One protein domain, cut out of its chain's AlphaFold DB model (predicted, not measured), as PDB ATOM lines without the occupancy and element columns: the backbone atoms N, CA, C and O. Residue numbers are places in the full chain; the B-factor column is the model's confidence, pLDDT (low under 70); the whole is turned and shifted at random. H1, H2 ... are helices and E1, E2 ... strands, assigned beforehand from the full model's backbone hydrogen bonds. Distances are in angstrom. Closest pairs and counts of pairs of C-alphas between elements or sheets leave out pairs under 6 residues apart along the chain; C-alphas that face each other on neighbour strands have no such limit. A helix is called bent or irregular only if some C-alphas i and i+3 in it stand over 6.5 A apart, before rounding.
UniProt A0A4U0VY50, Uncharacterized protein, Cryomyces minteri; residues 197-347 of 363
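What this domain is: This is residues 197 to 347 of the 363 residues of an uncharacterized protein of Cryomyces minteri (UniProt A0A4U0VY50). Two sheets of four strands stand face to face as a sandwich, E3 E8 E9 E10 over E4 E5 E6 E7, with their strands crossed at 29 degrees. The small hairpin of E1 and E2 lies off the sandwich near E3, the loop residues 260 to 265 stick out, and two short helices, H1 and H2, trail away after E10. Along the 151 printed residues the order is E1 to E10, then H1 and H2; the three sheets, E3 - E8 - E9 - E10, E4 - E5 - E6 - E7 and E1 - E2, are antiparallel throughout. The class is mostly strand, though under half of the printed residues, 68 of 151, are in named elements. The whole is compact, with a radius of gyration of the C-alphas of 15.4 A and spans of 42 by 35 by 31 A.

How they stand to each other: E1, residues 197 to 199, and E2, residues 202 to 205, form an antiparallel hairpin, with N 199 and O 202 2.8 A apart. E2 is near E3, residues 223 to 229, with 9 pairs of C-alphas within 10 A. E3 is an edge strand of its sheet. The tight link after it leads to the other sheet of the sandwich, at E4, residues 234 to 237; the closest C-alphas of E3 and E4 are those of Thr 228 and Thr 235, 7.6 A apart. E4, E5 at residues 248 to 254, E6 at residues 272 to 278 and E7 at residues 293 to 296 form a meander, each strand the antiparallel neighbour of the one before. N 237 and O 251 are 2.9 A apart, N 250 and O 276 2.8 A, and N 275 and O 293 2.8 A, each pair within hydrogen-bond range. A short link leads from E7 back to the first sheet, at E8, residues 306 to 313, which pairs with E3 at N 307 and O 228, 2.8 A. E8, E9 at residues 317 to 322 and E10 at residues 325 to 331 form a second meander, with N 312 and O 319 2.8 A apart and N 318 and O 330 2.9 A apart. This sheet is twisted, its C-alphas lying up to 5.3 A off the best plane. The facing parts of the two sheets are 10.4 A centre to centre, and their best planes stand 14 degrees apart. Between the edge strands E7 and E10 the closest C-alphas are those of Ile 295 and Ala 328, 7.0 A apart. H1, residues 333 to 338, only grazes the sheet E4 E5 E6 E7 with its residues 334 to 338; the C-alphas of Phe 277 and Asp 335 are 6.8 A apart. H2, residues 343 to 347, is on neither sheet of the sandwich and is apart from H1. Of the O i to N i+4 pairs, 0 of 2 in H1 and 0 of 1 in H2 are within hydrogen-bond range; of the O i to N i+3 pairs, 2 of 3 and 0 of 2 are.

Where its parts are: E1 begins at C-alpha 197, (26.396, 57.111, 37.439). E3 is 19.8 A long from first to last C-alpha, E5 19.7 A and E6 19.0 A. E8, the longest strand, measures 23.0 A and begins at C-alpha 306, (27.048, 41.263, 44.095). E9 measures 17.0 A and E10 18.0 A. H1 is 10.2 A long and irregular, but only just: C-alphas 334 and 337 are 6.53 A apart. H2 ends at C-alpha 347, (42.130, 50.138, 11.850).

The domain as a whole: The two C-alphas farthest apart are those of Ser 200 and Cys 342, at 45.7 A. The printed part has no cut. The long links are E2 to E3, E5 to E6 and E6 to E7; residues 260 to 265, in the second, stand free. The mean pLDDT of the printed part is 88.1, with residue 245 and residues 340 to 347 under 70.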
ATOM      1  N   LYS A 197      27.116  56.480  36.332       90.44
ATOM      2  CA  LYS A 197      26.396  57.111  37.439       90.44
ATOM      3  C   LYS A 197      26.989  56.618  38.754       90.44
ATOM      4  O   LYS A 197      26.749  55.480  39.143       90.44
ATOM      5  N   VAL A 198      27.754  57.471  39.427       93.00
ATOM      6  CA  VAL A 198      28.330  57.157  40.742       93.00
ATOM      7  C   VAL A 198      27.230  57.204  41.804       93.00
ATOM      8  O   VAL A 198      26.470  58.171  41.880       93.00
ATOM      9  N   THR A 199      27.127  56.146  42.601       92.31
ATOM     10  CA  THR A 199      26.190  55.989  43.718       92.31
ATOM     11  C   THR A 199      26.943  55.533  44.970       92.31
ATOM     12  O   THR A 199      28.150  55.293  44.924       92.31
ATOM     13  N   SER A 200      26.238  55.387  46.095       92.56
ATOM     14  CA  SER A 200      26.791  54.778  47.314       92.56
ATOM     15  C   SER A 200      27.228  53.322  47.126       92.56
ATOM     16  O   SER A 200      28.102  52.858  47.847       92.56
ATOM     17  N   ASP A 201      26.630  52.619  46.162       90.56
ATOM     18  CA  ASP A 201      26.913  51.210  45.868       90.56
ATOM     19  C   ASP A 201      28.118  51.052  44.921       90.56
ATOM     20  O   ASP A 201      28.702  49.977  44.840       90.56
ATOM     21  N   GLY A 202      28.498  52.098  44.180       92.69
ATOM     22  CA  GLY A 202      29.576  52.059  43.188       92.69
ATOM     23  C   GLY A 202      29.249  52.858  41.925       92.69
ATOM     24  O   GLY A 202      28.380  53.727  41.923       92.69
ATOM     25  N   ALA A 203      29.950  52.583  40.825       93.12
ATOM     26  CA  ALA A 203      29.658  53.196  39.529       93.12
ATOM     27  C   ALA A 203      28.674  52.323  38.736       93.12
ATOM     28  O   ALA A 203      29.024  51.236  38.284       93.12
ATOM     29  N   LEU A 204      27.444  52.807  38.536       92.06
ATOM     30  CA  LEU A 204      26.483  52.168  37.641       92.06
ATOM     31  C   LEU A 204      26.877  52.437  36.186       92.06
ATOM     32  O   LEU A 204      26.816  53.578  35.716       92.06
ATOM     33  N   ILE A 205      27.213  51.361  35.481       89.44
ATOM     34  CA  ILE A 205      27.509  51.332  34.050       89.44
ATOM     35  C   ILE A 205      26.381  50.550  33.375       89.44
ATOM     36  O   ILE A 205      26.089  49.423  33.761       89.44
ATOM     37  N   ARG A 206      25.703  51.162  32.401       85.88
ATOM     38  CA  ARG A 206      24.492  50.581  31.784       85.88
ATOM     39  C   ARG A 206      24.774  49.671  30.592       85.88
ATOM     40  O   ARG A 206      23.906  48.903  30.196       85.88
ATOM     41  N   GLY A 207      25.964  49.783  30.006       86.50
ATOM     42  CA  GLY A 207      26.414  48.948  28.897       86.50
ATOM     43  C   GLY A 207      27.246  47.764  29.378       86.50
ATOM     44  O   GLY A 207      27.935  47.851  30.390       86.50
ATOM     45  N   GLN A 208      27.214  46.674  28.613       89.38
ATOM     46  CA  GLN A 208      28.008  45.469  28.880       89.38
ATOM     47  C   GLN A 208      29.319  45.436  28.079       89.38
ATOM     48  O   GLN A 208      30.189  44.621  28.364       89.38
ATOM     49  N   TYR A 209      29.486  46.334  27.101       88.06
ATOM     50  CA  TYR A 209      30.714  46.448  26.318       88.06
ATOM     51  C   TYR A 209      31.750  47.303  27.071       88.06
ATOM     52  O   TYR A 209      31.528  48.507  27.250       88.06
ATOM     53  N   PRO A 210      32.876  46.730  27.534       86.88
ATOM     54  CA  PRO A 210      33.798  47.439  28.410       86.88
ATOM     55  C   PRO A 210      34.698  48.418  27.647       86.88
ATOM     56  O   PRO A 210      35.061  48.208  26.484       86.88
ATOM     57  N   ALA A 211      35.107  49.481  28.339       82.38
ATOM     58  CA  ALA A 211      36.193  50.343  27.891       82.38
ATOM     59  C   ALA A 211      37.540  49.621  28.048       82.38
ATOM     60  O   ALA A 211      37.695  48.716  28.869       82.38
ATOM     61  N   LYS A 212      38.526  50.032  27.253       80.06
ATOM     62  CA  LYS A 212      39.861  49.425  27.212       80.06
ATOM     63  C   LYS A 212      40.886  50.468  27.623       80.06
ATOM     64  O   LYS A 212      40.742  51.636  27.275       80.06
ATOM     65  N   SER A 213      41.921  50.046  28.339       80.81
ATOM     66  CA  SER A 213      43.012  50.927  28.747       80.81
ATOM     67  C   SER A 213      44.252  50.646  27.913       80.81
ATOM     68  O   SER A 213      44.740  49.517  27.906       80.81
ATOM     69  N   ALA A 214      44.806  51.685  27.282       81.75
ATOM     70  CA  ALA A 214      46.092  51.605  26.586       81.75
ATOM     71  C   ALA A 214      47.231  51.155  27.519       81.75
ATOM     72  O   ALA A 214      48.197  50.552  27.077       81.75
ATOM     73  N   LYS A 215      47.095  51.368  28.837       85.25
ATOM     74  CA  LYS A 215      48.086  50.916  29.826       85.25
ATOM     75  C   LYS A 215      48.171  49.391  29.950       85.25
ATOM     76  O   LYS A 215      49.162  48.895  30.466       85.25
ATOM     77  N   GLY A 216      47.131  48.664  29.531       83.75
ATOM     78  CA  GLY A 216      47.055  47.206  29.648       83.75
ATOM     79  C   GLY A 216      47.518  46.440  28.408       83.75
ATOM     80  O   GLY A 216      47.583  45.217  28.460       83.75
ATOM     81  N   THR A 217      47.836  47.115  27.297       83.31
ATOM     82  CA  THR A 217      48.111  46.452  26.005       83.31
ATOM     83  C   THR A 217      49.405  45.641  25.993       83.31
ATOM     84  O   THR A 217      49.596  44.822  25.101       83.31
ATOM     85  N   THR A 218      50.296  45.861  26.962       84.50
ATOM     86  CA  THR A 218      51.580  45.153  27.096       84.50
ATOM     87  C   THR A 218      51.600  44.176  28.271       84.50
ATOM     88  O   THR A 218      52.663  43.672  28.633       84.50
ATOM     89  N   PHE A 219      50.460  43.941  28.926       88.88
ATOM     90  CA  PHE A 219      50.402  42.990  30.030       88.88
ATOM     91  C   PHE A 219      50.576  41.561  29.502       88.88
ATOM     92  O   PHE A 219      50.021  41.200  28.467       88.88
ATOM     93  N   GLY A 220      51.361  40.754  30.222       89.44
ATOM     94  CA  GLY A 220      51.533  39.327  29.937       89.44
ATOM     95  C   GLY A 220      50.360  38.495  30.459       89.44
ATOM     96  O   GLY A 220      49.209  38.915  30.413       89.44
ATOM     97  N   ASN A 221      50.645  37.322  31.017       94.62
ATOM     98  CA  ASN A 221      49.630  36.562  31.745       94.62
ATOM     99  C   ASN A 221      49.368  37.223  33.103       94.62
ATOM    100  O   ASN A 221      50.298  37.450  33.876       94.62
ATOM    101  N   TYR A 222      48.104  37.524  33.395       95.06
ATOM    102  CA  TYR A 222      47.682  38.134  34.653       95.06
ATOM    103  C   TYR A 222      46.333  37.587  35.115       95.06
ATOM    104  O   TYR A 222      45.593  36.957  34.356       95.06
ATOM    105  N   THR A 223      46.003  37.876  36.371       97.38
ATOM    106  CA  THR A 223      44.668  37.667  36.928       97.38
ATOM    107  C   THR A 223      43.972  39.012  37.073       97.38
ATOM    108  O   THR A 223      44.476  39.910  37.745       97.38
ATOM    109  N   MET A 224      42.804  39.155  36.448       96.25
ATOM    110  CA  MET A 224      41.897  40.277  36.676       96.25
ATOM    111  C   MET A 224      40.824  39.854  37.669       96.25
ATOM    112  O   MET A 224      40.181  38.830  37.461       96.25
ATOM    113  N   ALA A 225      40.598  40.653  38.711       97.94
ATOM    114  CA  ALA A 225      39.492  40.448  39.637       97.94
ATOM    115  C   ALA A 225      38.738  41.759  39.864       97.94
ATOM    116  O   ALA A 225      39.358  42.797  40.090       97.94
ATOM    117  N   PHE A 226      37.410  41.709  39.825       96.88
ATOM    118  CA  PHE A 226      36.549  42.859  40.100       96.88
ATOM    119  C   PHE A 226      35.224  42.413  40.725       96.88
ATOM    120  O   PHE A 226      34.795  41.272  40.555       96.88
ATOM    121  N   SER A 227      34.579  43.325  41.451       97.44
ATOM    122  CA  SER A 227      33.224  43.122  41.964       97.44
ATOM    123  C   SER A 227      32.219  43.828  41.063       97.44
ATOM    124  O   SER A 227      32.452  44.957  40.636       97.44
ATOM    125  N   THR A 228      31.095  43.178  40.788       96.56
ATOM    126  CA  THR A 228      30.014  43.717  39.958       96.56
ATOM    127  C   THR A 228      28.660  43.355  40.548       96.56
ATOM    128  O   THR A 228      28.477  42.247  41.049       96.56
ATOM    129  N   LYS A 229      27.718  44.298  40.497       95.94
ATOM    130  CA  LYS A 229      26.311  44.073  40.822       95.94
ATOM    131  C   LYS A 229      25.535  44.056  39.520       95.94
ATOM    132  O   LYS A 229      25.486  45.075  38.828       95.94
ATOM    133  N   ILE A 230      24.929  42.925  39.173       94.38
ATOM    134  CA  ILE A 230      24.162  42.833  37.928       94.38
ATOM    135  C   ILE A 230      22.798  43.472  38.169       94.38
ATOM    136  O   ILE A 230      21.914  42.847  38.737       94.38
ATOM    137  N   VAL A 231      22.622  44.734  37.773       92.31
ATOM    138  CA  VAL A 231      21.327  45.421  37.930       92.31
ATOM    139  C   VAL A 231      20.284  44.831  36.994       92.31
ATOM    140  O   VAL A 231      19.157  44.602  37.417       92.31
ATOM    141  N   SER A 232      20.657  44.576  35.736       91.12
ATOM    142  CA  SER A 232      19.805  43.831  34.820       91.12
ATOM    143  C   SER A 232      20.571  43.201  33.659       91.12
ATOM    144  O   SER A 232      21.572  43.750  33.194       91.12
ATOM    145  N   GLY A 233      20.094  42.044  33.199       90.50
ATOM    146  CA  GLY A 233      20.507  41.376  31.960       90.50
ATOM    147  C   GLY A 233      21.888  40.710  31.972       90.50
ATOM    148  O   GLY A 233      22.033  39.635  31.398       90.50
ATOM    149  N   GLY A 234      22.903  41.304  32.605       93.81
ATOM    150  CA  GLY A 234      24.253  40.735  32.632       93.81
ATOM    151  C   GLY A 234      25.383  41.737  32.851       93.81
ATOM    152  O   GLY A 234      25.159  42.927  33.067       93.81
ATOM    153  N   THR A 235      26.619  41.247  32.763       94.69
ATOM    154  CA  THR A 235      27.851  42.049  32.840       94.69
ATOM    155  C   THR A 235      28.891  41.504  31.867       94.69
ATOM    156  O   THR A 235      29.067  40.291  31.752       94.69
ATOM    157  N   GLY A 236      29.602  42.399  31.180       94.69
ATOM    158  CA  GLY A 236      30.656  42.031  30.240       94.69
ATOM    159  C   GLY A 236      32.010  42.620  30.620       94.69
ATOM    160  O   GLY A 236      32.097  43.679  31.239       94.69
ATOM    161  N   TRP A 237      33.080  41.909  30.277       94.56
ATOM    162  CA  TRP A 237      34.458  42.324  30.523       94.56
ATOM    163  C   TRP A 237      35.401  41.759  29.463       94.56
ATOM    164  O   TRP A 237      35.063  40.858  28.694       94.56
ATOM    165  N   ARG A 238      36.614  42.306  29.402       92.62
ATOM    166  CA  ARG A 238      37.657  41.868  28.476       92.62
ATOM    167  C   ARG A 238      38.986  41.716  29.207       92.62
ATOM    168  O   ARG A 238      39.260  42.453  30.152       92.62
ATOM    169  N   VAL A 239      39.810  40.783  28.739       92.25
ATOM    170  CA  VAL A 239      41.213  40.599  29.145       92.25
ATOM    171  C   VAL A 239      42.075  40.355  27.903       92.25
ATOM    172  O   VAL A 239      41.525  40.009  26.861       92.25
ATOM    173  N   ALA A 240      43.397  40.547  27.996       89.12
ATOM    174  CA  ALA A 240      44.343  40.368  26.880       89.12
ATOM    175  C   ALA A 240      43.932  41.099  25.585       89.12
ATOM    176  O   ALA A 240      44.025  40.564  24.481       89.12
ATOM    177  N   VAL A 241      43.440  42.332  25.717       84.50
ATOM    178  CA  VAL A 241      43.025  43.135  24.564       84.50
ATOM    179  C   VAL A 241      44.237  43.832  23.954       84.50
ATOM    180  O   VAL A 241      44.976  44.519  24.659       84.50
ATOM    181  N   GLY A 242      44.418  43.681  22.642       74.75
ATOM    182  CA  GLY A 242      45.499  44.336  21.905       74.75
ATOM    183  C   GLY A 242      45.242  45.824  21.632       74.75
ATOM    184  O   GLY A 242      44.146  46.346  21.851       74.75
ATOM    185  N   ALA A 243      46.246  46.507  21.079       72.25
ATOM    186  CA  ALA A 243      46.173  47.930  20.717       72.25
ATOM    187  C   ALA A 243      45.185  48.248  19.567       72.25
ATOM    188  O   ALA A 243      44.867  49.409  19.320       72.25
ATOM    189  N   ASN A 244      44.651  47.228  18.886       71.19
ATOM    190  CA  ASN A 244      43.854  47.355  17.661       71.19
ATOM    191  C   ASN A 244      42.377  47.645  17.935       71.19
ATOM    192  O   ASN A 244      41.505  46.831  17.631       71.19
ATOM    193  N   GLY A 245      42.080  48.770  18.584       66.00
ATOM    194  CA  GLY A 245      40.693  49.219  18.751       66.00
ATOM    195  C   GLY A 245      39.811  48.236  19.527       66.00
ATOM    196  O   GLY A 245      38.589  48.322  19.479       66.00
ATOM    197  N   GLY A 246      40.393  47.315  20.299       72.81
ATOM    198  CA  GLY A 246      39.659  46.340  21.105       72.81
ATOM    199  C   GLY A 246      39.428  44.964  20.531       72.81
ATOM    200  O   GLY A 246      38.609  44.238  21.092       72.81
ATOM    201  N   TYR A 247      40.141  44.611  19.470       85.06
ATOM    202  CA  TYR A 247      40.198  43.235  19.015       85.06
ATOM    203  C   TYR A 247      40.752  42.305  20.111       85.06
ATOM    204  O   TYR A 247      41.796  42.589  20.707       85.06
ATOM    205  N   GLY A 248      40.056  41.197  20.372       89.19
ATOM    206  CA  GLY A 248      40.506  40.155  21.295       89.19
ATOM    207  C   GLY A 248      39.366  39.507  22.089       89.19
ATOM    208  O   GLY A 248      38.199  39.639  21.705       89.19
ATOM    209  N   PRO A 249      39.680  38.834  23.206       93.06
ATOM    210  CA  PRO A 249      38.707  38.131  24.041       93.06
ATOM    211  C   PRO A 249      37.634  39.060  24.618       93.06
ATOM    212  O   PRO A 249      37.948  40.139  25.133       93.06
ATOM    213  N   TYR A 250      36.375  38.629  24.565       94.19
ATOM    214  CA  TYR A 250      35.219  39.277  25.176       94.19
ATOM    215  C   TYR A 250      34.378  38.257  25.925       94.19
ATOM    216  O   TYR A 250      33.981  37.238  25.369       94.19
ATOM    217  N   PHE A 251      34.094  38.558  27.184       96.50
ATOM    218  CA  PHE A 251      33.309  37.720  28.072       96.50
ATOM    219  C   PHE A 251      32.047  38.478  28.447       96.50
ATOM    220  O   PHE A 251      32.114  39.647  28.829       96.50
ATOM    221  N   LEU A 252      30.911  37.806  28.353       96.06
ATOM    222  CA  LEU A 252      29.616  38.323  28.758       96.06
ATOM    223  C   LEU A 252      28.899  37.238  29.548       96.06
ATOM    224  O   LEU A 252      28.648  36.167  29.008       96.06
ATOM    225  N   VAL A 253      28.551  37.513  30.803       95.75
ATOM    226  CA  VAL A 253      27.609  36.664  31.542       95.75
ATOM    227  C   VAL A 253      26.245  37.315  31.550       95.75
ATOM    228  O   VAL A 253      26.122  38.515  31.804       95.75
ATOM    229  N   THR A 254      25.230  36.512  31.287       93.69
ATOM    230  CA  THR A 254      23.828  36.917  31.280       93.69
ATOM    231  C   THR A 254      23.099  36.321  32.478       93.69
ATOM    232  O   THR A 254      23.422  35.229  32.950       93.69
ATOM    233  N   THR A 255      22.098  37.035  32.983       91.81
ATOM    234  CA  THR A 255      21.170  36.529  34.007       91.81
ATOM    235  C   THR A 255      19.861  36.079  33.358       91.81
ATOM    236  O   THR A 255      19.663  36.220  32.151       91.81
ATOM    237  N   GLY A 256      18.926  35.570  34.161       80.25
ATOM    238  CA  GLY A 256      17.538  35.340  33.744       80.25
ATOM    239  C   GLY A 256      16.663  36.600  33.690       80.25
ATOM    240  O   GLY A 256      15.453  36.459  33.816       80.25
ATOM    241  N   GLY A 257      17.255  37.798  33.570       71.25
ATOM    242  CA  GLY A 257      16.602  39.114  33.672       71.25
ATOM    243  C   GLY A 257      15.377  39.342  32.773       71.25
ATOM    244  O   GLY A 257      14.996  38.451  32.012       71.25
ATOM    245  N   PRO A 258      14.740  40.528  32.820       70.31
ATOM    246  CA  PRO A 258      13.532  40.806  32.053       70.31
ATOM    247  C   PRO A 258      13.801  40.611  30.561       70.31
ATOM    248  O   PRO A 258      14.565  41.347  29.939       70.31
ATOM    249  N   GLN A 259      13.166  39.588  29.996       73.69
ATOM    250  CA  GLN A 259      13.310  39.262  28.588       73.69
ATOM    251  C   GLN A 259      12.394  40.181  27.785       73.69
ATOM    252  O   GLN A 259      11.168  40.132  27.900       73.69
ATOM    253  N   LEU A 260      13.006  41.042  26.977       89.19
ATOM    254  CA  LEU A 260      12.291  41.785  25.946       89.19
ATOM    255  C   LEU A 260      11.782  40.797  24.895       89.19
ATOM    256  O   LEU A 260      12.446  39.792  24.631       89.19
ATOM    257  N   VAL A 261      10.641  41.090  24.272       91.50
ATOM    258  CA  VAL A 261      10.008  40.214  23.269       91.50
ATOM    259  C   VAL A 261      10.967  39.904  22.114       91.50
ATOM    260  O   VAL A 261      10.990  38.787  21.610       91.50
ATOM    261  N   ASN A 262      11.806  40.872  21.740       91.56
ATOM    262  CA  ASN A 262      12.808  40.761  20.680       91.56
ATOM    263  C   ASN A 262      14.209  40.341  21.177       91.56
ATOM    264  O   ASN A 262      15.192  40.507  20.453       91.56
ATOM    265  N   SER A 263      14.345  39.802  22.394       89.00
ATOM    266  CA  SER A 263      15.649  39.344  22.900       89.00
ATOM    267  C   SER A 263      16.157  38.141  22.101       89.00
ATOM    268  O   SER A 263      15.526  37.084  22.077       89.00
ATOM    269  N   ASN A 264      17.336  38.268  21.487       89.44
ATOM    270  CA  ASN A 264      17.956  37.178  20.737       89.44
ATOM    271  C   ASN A 264      18.655  36.180  21.681       89.44
ATOM    272  O   ASN A 264      19.839  36.320  21.990       89.44
ATOM    273  N   GLN A 265      17.922  35.143  22.095       89.75
ATOM    274  CA  GLN A 265      18.432  34.073  22.966       89.75
ATOM    275  C   GLN A 265      19.525  33.216  22.323       89.75
ATOM    276  O   GLN A 265      20.246  32.525  23.031       89.75
ATOM    277  N   SER A 266      19.667  33.236  20.997       90.81
ATOM    278  CA  SER A 266      20.771  32.543  20.330       90.81
ATOM    279  C   SER A 266      22.082  33.319  20.436       90.81
ATOM    280  O   SER A 266      23.138  32.705  20.412       90.81
ATOM    281  N   LEU A 267      22.030  34.651  20.563       90.00
ATOM    282  CA  LEU A 267      23.215  35.501  20.723       90.00
ATOM    283  C   LEU A 267      23.593  35.704  22.198       90.00
ATOM    284  O   LEU A 267      24.771  35.718  22.555       90.00
ATOM    285  N   VAL A 268      22.591  35.897  23.055       90.25
ATOM    286  CA  VAL A 268      22.756  36.152  24.493       90.25
ATOM    287  C   VAL A 268      21.814  35.255  25.304       90.25
ATOM    288  O   VAL A 268      20.895  35.756  25.952       90.25
ATOM    289  N   PRO A 269      22.008  33.922  25.265       93.00
ATOM    290  CA  PRO A 269      21.199  32.988  26.048       93.00
ATOM    291  C   PRO A 269      21.287  33.312  27.537       93.00
ATOM    292  O   PRO A 269      22.336  33.741  28.009       93.00
ATOM    293  N   VAL A 270      20.212  33.085  28.291       92.12
ATOM    294  CA  VAL A 270      20.184  33.298  29.750       92.12
ATOM    295  C   VAL A 270      21.164  32.389  30.498       92.12
ATOM    296  O   VAL A 270      21.458  31.278  30.054       92.12
ATOM    297  N   ASN A 271      21.637  32.842  31.665       92.56
ATOM    298  CA  ASN A 271      22.495  32.071  32.580       92.56
ATOM    299  C   ASN A 271      23.686  31.406  31.875       92.56
ATOM    300  O   ASN A 271      24.017  30.245  32.123       92.56
ATOM    301  N   THR A 272      24.308  32.141  30.959       95.50
ATOM    302  CA  THR A 272      25.365  31.630  30.093       95.50
ATOM    303  C   THR A 272      26.545  32.589  30.110       95.50
ATOM    304  O   THR A 272      26.372  33.808  30.114       95.50
ATOM    305  N   LEU A 273      27.759  32.041  30.098       97.06
ATOM    306  CA  LEU A 273      28.944  32.778  29.683       97.06
ATOM    307  C   LEU A 273      29.026  32.723  28.155       97.06
ATOM    308  O   LEU A 273      29.328  31.680  27.574       97.06
ATOM    309  N   THR A 274      28.775  33.853  27.507       96.81
ATOM    310  CA  THR A 274      29.062  34.061  26.090       96.81
ATOM    311  C   THR A 274      30.491  34.565  25.944       96.81
ATOM    312  O   THR A 274      30.865  35.616  26.468       96.81
ATOM    313  N   TYR A 275      31.289  33.807  25.203       96.31
ATOM    314  CA  TYR A 275      32.639  34.163  24.808       96.31
ATOM    315  C   TYR A 275      32.669  34.567  23.334       96.31
ATOM    316  O   TYR A 275      32.253  33.800  22.466       96.31
ATOM    317  N   GLY A 276      33.198  35.755  23.054       94.19
ATOM    318  CA  GLY A 276      33.548  36.204  21.710       94.19
ATOM    319  C   GLY A 276      35.048  36.453  21.590       94.19
ATOM    320  O   GLY A 276      35.708  36.815  22.565       94.19
ATOM    321  N   PHE A 277      35.583  36.311  20.380       92.31
ATOM    322  CA  PHE A 277      36.954  36.702  20.065       92.31
ATOM    323  C   PHE A 277      36.963  37.619  18.841       92.31
ATOM    324  O   PHE A 277      36.476  37.248  17.779       92.31
ATOM    325  N   GLY A 278      37.480  38.833  19.004       89.12
ATOM    326  CA  GLY A 278      37.459  39.884  17.988       89.12
ATOM    327  C   GLY A 278      36.864  41.181  18.529       89.12
ATOM    328  O   GLY A 278      37.048  41.521  19.704       89.12
ATOM    329  N   PHE A 279      36.153  41.933  17.689       85.62
ATOM    330  CA  PHE A 279      35.590  43.229  18.081       85.62
ATOM    331  C   PHE A 279      34.365  43.111  18.992       85.62
ATOM    332  O   PHE A 279      34.153  43.990  19.836       85.62
ATOM    333  N   THR A 280      33.583  42.033  18.882       87.38
ATOM    334  CA  THR A 280      32.362  41.799  19.674       87.38
ATOM    335  C   THR A 280      31.892  40.333  19.576       87.38
ATOM    336  O   THR A 280      32.610  39.477  19.075       87.38
ATOM    337  N   ILE A 281      30.680  40.053  20.057       90.44
ATOM    338  CA  ILE A 281      29.934  38.793  19.896       90.44
ATOM    339  C   ILE A 281      29.114  38.729  18.589       90.44
ATOM    340  O   ILE A 281      28.461  37.731  18.319       90.44
ATOM    341  N   VAL A 282      29.121  39.792  17.780       89.69
ATOM    342  CA  VAL A 282      28.437  39.864  16.478       89.69
ATOM    343  C   VAL A 282      29.462  39.970  15.354       89.69
ATOM    344  O   VAL A 282      30.255  40.906  15.319       89.69
ATOM    345  N   ASN A 283      29.428  39.033  14.409       86.94
ATOM    346  CA  ASN A 283      30.302  39.093  13.244       86.94
ATOM    347  C   ASN A 283      29.815  40.159  12.245       86.94
ATOM    348  O   ASN A 283      28.626  40.212  11.935       86.94
ATOM    349  N   GLN A 284      30.729  40.983  11.732       78.44
ATOM    350  CA  GLN A 284      30.447  42.023  10.740       78.44
ATOM    351  C   GLN A 284      31.474  41.986   9.612       78.44
ATOM    352  O   GLN A 284      32.625  41.623   9.839       78.44
ATOM    353  N   THR A 285      31.091  42.457   8.423       76.81
ATOM    354  CA  THR A 285      31.968  42.496   7.241       76.81
ATOM    355  C   THR A 285      33.258  43.286   7.480       76.81
ATOM    356  O   THR A 285      34.330  42.834   7.096       76.81
ATOM    357  N   ILE A 286      33.164  44.450   8.135       75.06
ATOM    358  CA  ILE A 286      34.310  45.345   8.389       75.06
ATOM    359  C   ILE A 286      34.948  45.156   9.775       75.06
ATOM    360  O   ILE A 286      36.073  45.590   9.999       75.06
ATOM    361  N   LEU A 287      34.241  44.502  10.701       79.19
ATOM    362  CA  LEU A 287      34.695  44.199  12.062       79.19
ATOM    363  C   LEU A 287      34.488  42.706  12.364       79.19
ATOM    364  O   LEU A 287      33.649  42.347  13.201       79.19
ATOM    365  N   PRO A 288      35.224  41.818  11.679       80.38
ATOM    366  CA  PRO A 288      35.027  40.391  11.820       80.38
ATOM    367  C   PRO A 288      35.354  39.929  13.235       80.38
ATOM    368  O   PRO A 288      36.289  40.402  13.890       80.38
ATOM    369  N   SER A 289      34.546  38.994  13.711       87.50
ATOM    370  CA  SER A 289      34.712  38.337  15.002       87.50
ATOM    371  C   SER A 289      34.512  36.837  14.812       87.50
ATOM    372  O   SER A 289      33.740  36.408  13.954       87.50
ATOM    373  N   ALA A 290      35.220  36.041  15.604       90.69
ATOM    374  CA  ALA A 290      35.055  34.597  15.634       90.69
ATOM    375  C   ALA A 290      33.609  34.217  16.007       90.69
ATOM    376  O   ALA A 290      32.932  34.985  16.704       90.69
ATOM    377  N   PRO A 291      33.140  33.022  15.608       92.06
ATOM    378  CA  PRO A 291      31.901  32.462  16.126       92.06
ATOM    379  C   PRO A 291      31.888  32.477  17.656       92.06
ATOM    380  O   PRO A 291      32.879  32.145  18.310       92.06
ATOM    381  N   VAL A 292      30.750  32.868  18.222       94.75
ATOM    382  CA  VAL A 292      30.567  32.907  19.672       94.75
ATOM    383  C   VAL A 292      30.550  31.500  20.256       94.75
ATOM    384  O   VAL A 292      30.011  30.566  19.662       94.75
ATOM    385  N   ARG A 293      31.120  31.354  21.452       95.00
ATOM    386  CA  ARG A 293      31.024  30.133  22.255       95.00
ATOM    387  C   ARG A 293      30.130  30.397  23.457       95.00
ATOM    388  O   ARG A 293      30.341  31.362  24.186       95.00
ATOM    389  N   HIS A 294      29.158  29.521  23.672       96.69
ATOM    390  CA  HIS A 294      28.236  29.593  24.800       96.69
ATOM    391  C   HIS A 294      28.563  28.494  25.801       96.69
ATOM    392  O   HIS A 294      28.611  27.318  25.446       96.69
ATOM    393  N   ILE A 295      28.797  28.885  27.050       96.12
ATOM    394  CA  ILE A 295      29.124  27.975  28.145       96.12
ATOM    395  C   ILE A 295      28.054  28.154  29.225       96.12
ATOM    396  O   ILE A 295      28.037  29.202  29.881       96.12
ATOM    397  N   PRO A 296      27.138  27.184  29.402       95.12
ATOM    398  CA  PRO A 296      26.129  27.247  30.451       95.12
ATOM    399  C   PRO A 296      26.781  27.411  31.822       95.12
ATOM    400  O   PRO A 296      27.756  26.724  32.137       95.12
ATOM    401  N   LEU A 297      26.253  28.320  32.638       94.38
ATOM    402  CA  LEU A 297      26.785  28.529  33.976       94.38
ATOM    403  C   LEU A 297      26.363  27.373  34.898       94.38
ATOM    404  O   LEU A 297      25.204  26.956  34.863       94.38
ATOM    405  N   PRO A 298      27.256  26.881  35.777       93.62
ATOM    406  CA  PRO A 298      26.904  25.861  36.768       93.62
ATOM    407  C   PRO A 298      26.015  26.413  37.895       93.62
ATOM    408  O   PRO A 298      25.500  25.650  38.711       93.62
ATOM    409  N   VAL A 299      25.851  27.738  37.956       89.69
ATOM    410  CA  VAL A 299      25.030  28.457  38.929       89.69
ATOM    411  C   VAL A 299      24.189  29.514  38.228       89.69
ATOM    412  O   VAL A 299      24.648  30.184  37.303       89.69
ATOM    413  N   THR A 300      22.961  29.693  38.703       92.06
ATOM    414  CA  THR A 300      22.090  30.780  38.256       92.06
ATOM    415  C   THR A 300      22.554  32.090  38.882       92.06
ATOM    416  O   THR A 300      22.713  32.179  40.101       92.06
ATOM    417  N   LEU A 301      22.749  33.113  38.051       92.69
ATOM    418  CA  LEU A 301      23.027  34.469  38.513       92.69
ATOM    419  C   LEU A 301      21.711  35.246  38.646       92.69
ATOM    420  O   LEU A 301      20.846  35.186  37.771       92.69
ATOM    421  N   SER A 302      21.586  35.996  39.733       93.06
ATOM    422  CA  SER A 302      20.430  36.819  40.075       93.06
ATOM    423  C   SER A 302      20.729  38.296  39.845       93.06
ATOM    424  O   SER A 302      21.869  38.753  39.951       93.06
ATOM    425  N   GLU A 303      19.687  39.064  39.540       93.69
ATOM    426  CA  GLU A 303      19.788  40.521  39.490       93.69
ATOM    427  C   GLU A 303      19.857  41.116  40.903       93.69
ATOM    428  O   GLU A 303      19.347  40.544  41.862       93.69
ATOM    429  N   ASN A 304      20.467  42.295  41.020       93.75
ATOM    430  CA  ASN A 304      20.690  43.045  42.259       93.75
ATOM    431  C   ASN A 304      21.583  42.362  43.305       93.75
ATOM    432  O   ASN A 304      21.695  42.865  44.423       93.75
ATOM    433  N   GLU A 305      22.299  41.312  42.913       94.56
ATOM    434  CA  GLU A 305      23.296  40.630  43.735       94.56
ATOM    435  C   GLU A 305      24.722  41.008  43.328       94.56
ATOM    436  O   GLU A 305      25.004  41.301  42.160       94.56
ATOM    437  N   TRP A 306      25.626  41.011  44.309       96.56
ATOM    438  CA  TRP A 306      27.048  41.263  44.095       96.56
ATOM    439  C   TRP A 306      27.805  39.971  43.799       96.56
ATOM    440  O   TRP A 306      27.695  38.976  44.516       96.56
ATOM    441  N   TYR A 307      28.657  40.032  42.784       97.19
ATOM    442  CA  TYR A 307      29.519  38.943  42.355       97.19
ATOM    443  C   TYR A 307      30.963  39.406  42.285       97.19
ATOM    444  O   TYR A 307      31.251  40.499  41.797       97.19
ATOM    445  N   ARG A 308      31.884  38.550  42.723       98.06
ATOM    446  CA  ARG A 308      33.313  38.713  42.466       98.06
ATOM    447  C   ARG A 308      33.697  37.869  41.261       98.06
ATOM    448  O   ARG A 308      33.687  36.645  41.349       98.06
ATOM    449  N   VAL A 309      34.035  38.529  40.161       98.25
ATOM    450  CA  VAL A 309      34.502  37.889  38.931       98.25
ATOM    451  C   VAL A 309      36.023  37.862  38.946       98.25
ATOM    452  O   VAL A 309      36.656  38.896  39.163       98.25
ATOM    453  N   THR A 310      36.600  36.694  38.680       98.62
ATOM    454  CA  THR A 310      38.042  36.506  38.494       98.62
ATOM    455  C   THR A 310      38.278  35.889  37.120       98.62
ATOM    456  O   THR A 310      37.626  34.919  36.746       98.62
ATOM    457  N   THR A 311      39.208  36.438  36.344       98.31
ATOM    458  CA  THR A 311      39.687  35.834  35.096       98.31
ATOM    459  C   THR A 311      41.202  35.732  35.144       98.31
ATOM    460  O   THR A 311      41.888  36.752  35.191       98.31
ATOM    461  N   THR A 312      41.718  34.508  35.127       98.12
ATOM    462  CA  THR A 312      43.155  34.219  35.117       98.12
ATOM    463  C   THR A 312      43.577  33.782  33.726       98.12
ATOM    464  O   THR A 312      43.047  32.813  33.181       98.12
ATOM    465  N   ILE A 313      44.547  34.494  33.163       96.69
ATOM    466  CA  ILE A 313      45.145  34.175  31.870       96.69
ATOM    467  C   ILE A 313      46.306  33.213  32.097       96.69
ATOM    468  O   ILE A 313      47.171  33.458  32.939       96.69
ATOM    469  N   ASN A 314      46.343  32.128  31.334       93.12
ATOM    470  CA  ASN A 314      47.446  31.178  31.331       93.12
ATOM    471  C   ASN A 314      47.879  30.861  29.889       93.12
ATOM    472  O   ASN A 314      47.335  31.392  28.925       93.12
ATOM    473  N   SER A 315      48.877  29.991  29.725       89.00
ATOM    474  CA  SER A 315      49.421  29.645  28.405       89.00
ATOM    475  C   SER A 315      48.452  28.884  27.493       89.00
ATOM    476  O   SER A 315      48.735  28.745  26.305       89.00
ATOM    477  N   THR A 316      47.346  28.351  28.021       90.19
ATOM    478  CA  THR A 316      46.363  27.564  27.263       90.19
ATOM    479  C   THR A 316      45.029  28.289  27.080       90.19
ATOM    480  O   THR A 316      44.272  27.934  26.174       90.19
ATOM    481  N   GLY A 317      44.753  29.355  27.832       94.62
ATOM    482  CA  GLY A 317      43.547  30.165  27.692       94.62
ATOM    483  C   GLY A 317      43.169  30.928  28.959       94.62
ATOM    484  O   GLY A 317      44.022  31.494  29.644       94.62
ATOM    485  N   TYR A 318      41.869  30.953  29.248       97.19
ATOM    486  CA  TYR A 318      41.271  31.785  30.290       97.19
ATOM    487  C   TYR A 318      40.517  30.915  31.291       97.19
ATOM    488  O   TYR A 318      39.619  30.168  30.904       97.19
ATOM    489  N   ASN A 319      40.863  31.020  32.573       97.94
ATOM    490  CA  ASN A 319      40.082  30.439  33.663       97.94
ATOM    491  C   ASN A 319      39.181  31.517  34.272       97.94
ATOM    492  O   ASN A 319      39.686  32.575  34.650       97.94
ATOM    493  N   ILE A 320      37.875  31.262  34.348       98.19
ATOM    494  CA  ILE A 320      36.880  32.208  34.846       98.19
ATOM    495  C   ILE A 320      36.216  31.644  36.098       98.19
ATOM    496  O   ILE A 320      35.652  30.547  36.085       98.19
ATOM    497  N   GLU A 321      36.209  32.451  37.154       98.00
ATOM    498  CA  GLU A 321      35.541  32.156  38.415       98.00
ATOM    499  C   GLU A 321      34.539  33.254  38.774       98.00
ATOM    500  O   GLU A 321      34.779  34.444  38.541       98.00
ATOM    501  N   ILE A 322      33.434  32.853  39.402       97.31
ATOM    502  CA  ILE A 322      32.481  33.751  40.056       97.31
ATOM    503  C   ILE A 322      32.354  33.321  41.514       97.31
ATOM    504  O   ILE A 322      32.064  32.163  41.802       97.31
ATOM    505  N   ASN A 323      32.589  34.249  42.444       97.25
ATOM    506  CA  ASN A 323      32.588  33.994  43.890       97.25
ATOM    507  C   ASN A 323      33.510  32.825  44.300       97.25
ATOM    508  O   ASN A 323      33.206  32.078  45.226       97.25
ATOM    509  N   GLY A 324      34.638  32.666  43.598       96.19
ATOM    510  CA  GLY A 324      35.614  31.589  43.824       96.19
ATOM    511  C   GLY A 324      35.208  30.221  43.263       96.19
ATOM    512  O   GLY A 324      35.971  29.268  43.384       96.19
ATOM    513  N   MET A 325      34.033  30.100  42.638       96.38
ATOM    514  CA  MET A 325      33.636  28.903  41.901       96.38
ATOM    515  C   MET A 325      34.068  29.031  40.443       96.38
ATOM    516  O   MET A 325      33.690  29.991  39.771       96.38
ATOM    517  N   GLN A 326      34.815  28.052  39.936       96.31
ATOM    518  CA  GLN A 326      35.161  27.984  38.518       96.31
ATOM    519  C   GLN A 326      33.901  27.762  37.676       96.31
ATOM    520  O   GLN A 326      33.247  26.727  37.793       96.31
ATOM    521  N   ILE A 327      33.576  28.730  36.816       95.69
ATOM    522  CA  ILE A 327      32.404  28.668  35.934       95.69
ATOM    523  C   ILE A 327      32.758  28.226  34.515       95.69
ATOM    524  O   ILE A 327      31.909  27.664  33.831       95.69
ATOM    525  N   ALA A 328      33.991  28.469  34.063       95.88
ATOM    526  CA  ALA A 328      34.424  28.105  32.721       95.88
ATOM    527  C   ALA A 328      35.949  28.077  32.587       95.88
ATOM    528  O   ALA A 328      36.662  28.856  33.217       95.88
ATOM    529  N   VAL A 329      36.425  27.232  31.672       95.62
ATOM    530  CA  VAL A 329      37.773  27.305  31.104       95.62
ATOM    531  C   VAL A 329      37.615  27.473  29.602       95.62
ATOM    532  O   VAL A 329      37.027  26.616  28.946       95.62
ATOM    533  N   VAL A 330      38.115  28.580  29.062       95.81
ATOM    534  CA  VAL A 330      38.026  28.900  27.634       95.81
ATOM    535  C   VAL A 330      39.400  28.705  26.993       95.81
ATOM    536  O   VAL A 330      40.305  29.493  27.281       95.81
ATOM    537  N   PRO A 331      39.591  27.688  26.133       94.31
ATOM    538  CA  PRO A 331      40.846  27.487  25.417       94.31
ATOM    539  C   PRO A 331      41.109  28.613  24.410       94.31
ATOM    540  O   PRO A 331      40.213  29.021  23.679       94.31
ATOM    541  N   SER A 332      42.359  29.072  24.318       90.38
ATOM    542  CA  SER A 332      42.784  30.087  23.334       90.38
ATOM    543  C   SER A 332      43.291  29.492  22.015       90.38
ATOM    544  O   SER A 332      43.533  30.215  21.052       90.38
ATOM    545  N   ALA A 333      43.472  28.167  21.943       89.88
ATOM    546  CA  ALA A 333      44.026  27.502  20.763       89.88
ATOM    547  C   ALA A 333      43.158  27.704  19.510       89.88
ATOM    548  O   ALA A 333      43.693  27.944  18.431       89.88
ATOM    549  N   GLU A 334      41.835  27.661  19.673       86.25
ATOM    550  CA  GLU A 334      40.857  27.879  18.599       86.25
ATOM    551  C   GLU A 334      40.841  29.322  18.086       86.25
ATOM    552  O   GLU A 334      40.435  29.567  16.951       86.25
ATOM    553  N   ASP A 335      41.296  30.274  18.902       87.94
ATOM    554  CA  ASP A 335      41.273  31.695  18.565       87.94
ATOM    555  C   ASP A 335      42.426  32.067  17.618       87.94
ATOM    556  O   ASP A 335      42.364  33.071  16.911       87.94
ATOM    557  N   LYS A 336      43.469  31.224  17.549       83.81
ATOM    558  CA  LYS A 336      44.672  31.462  16.736       83.81
ATOM    559  C   LYS A 336      44.375  31.647  15.251       83.81
ATOM    560  O   LYS A 336      45.061  32.422  14.601       83.81
ATOM    561  N   GLN A 337      43.358  30.966  14.725       83.25
ATOM    562  CA  GLN A 337      42.955  31.100  13.320       83.25
ATOM    563  C   GLN A 337      42.308  32.458  13.004       83.25
ATOM    564  O   GLN A 337      42.224  32.834  11.843       83.25
ATOM    565  N   TYR A 338      41.860  33.189  14.030       83.50
ATOM    566  CA  TYR A 338      41.253  34.513  13.895       83.50
ATOM    567  C   TYR A 338      42.250  35.642  14.184       83.50
ATOM    568  O   TYR A 338      41.916  36.813  14.043       83.50
ATOM    569  N   LEU A 339      43.494  35.319  14.546       76.38
ATOM    570  CA  LEU A 339      44.587  36.285  14.609       76.38
ATOM    571  C   LEU A 339      45.039  36.631  13.180       76.38
ATOM    572  O   LEU A 339      46.102  36.202  12.743       76.38
ATOM    573  N   ASP A 340      44.217  37.363  12.429       62.94
ATOM    574  CA  ASP A 340      44.564  37.808  11.079       62.94
ATOM    575  C   ASP A 340      45.425  39.089  11.138       62.94
ATOM    576  O   ASP A 340      44.944  40.134  11.596       62.94
ATOM    577  N   PRO A 341      46.686  39.053  10.667       51.84
ATOM    578  CA  PRO A 341      47.555  40.222  10.638       51.84
ATOM    579  C   PRO A 341      47.113  41.321   9.652       51.84
ATOM    580  O   PRO A 341      47.530  42.462   9.825       51.84
ATOM    581  N   CYS A 342      46.258  41.055   8.657       50.59
ATOM    582  CA  CYS A 342      45.793  42.077   7.701       50.59
ATOM    583  C   CYS A 342      44.650  42.954   8.242       50.59
ATOM    584  O   CYS A 342      44.546  44.127   7.879       50.59
ATOM    585  N   LEU A 343      43.831  42.436   9.162       51.78
ATOM    586  CA  LEU A 343      42.806  43.213   9.878       51.78
ATOM    587  C   LEU A 343      43.411  44.258  10.827       51.78
ATOM    588  O   LEU A 343      42.805  45.297  11.095       51.78
ATOM    589  N   VAL A 344      44.643  44.010  11.282       46.97
ATOM    590  CA  VAL A 344      45.456  44.928  12.094       46.97
ATOM    591  C   VAL A 344      45.848  46.191  11.314       46.97
ATOM    592  O   VAL A 344      45.952  47.267  11.903       46.97
ATOM    593  N   CYS A 345      46.006  46.098   9.990       42.84
ATOM    594  CA  CYS A 345      46.463  47.208   9.149       42.84
ATOM    595  C   CYS A 345      45.379  48.270   8.903       42.84
ATOM    596  O   CYS A 345      45.675  49.465   8.913       42.84
ATOM    597  N   TRP A 346      44.118  47.858   8.732       41.97
ATOM    598  CA  TRP A 346      43.028  48.769   8.355       41.97
ATOM    599  C   TRP A 346      42.634  49.741   9.475       41.97
ATOM    600  O   TRP A 346      42.478  50.937   9.235       41.97
ATOM    601  N   VAL A 347      42.527  49.271  10.722       46.38
ATOM    602  CA  VAL A 347      42.130  50.138  11.850       46.38
ATOM    603  C   VAL A 347      43.276  51.060  12.283       46.38
ATOM    604  O   VAL A 347      43.037  52.208  12.658       46.38
TER     605      VAL A 347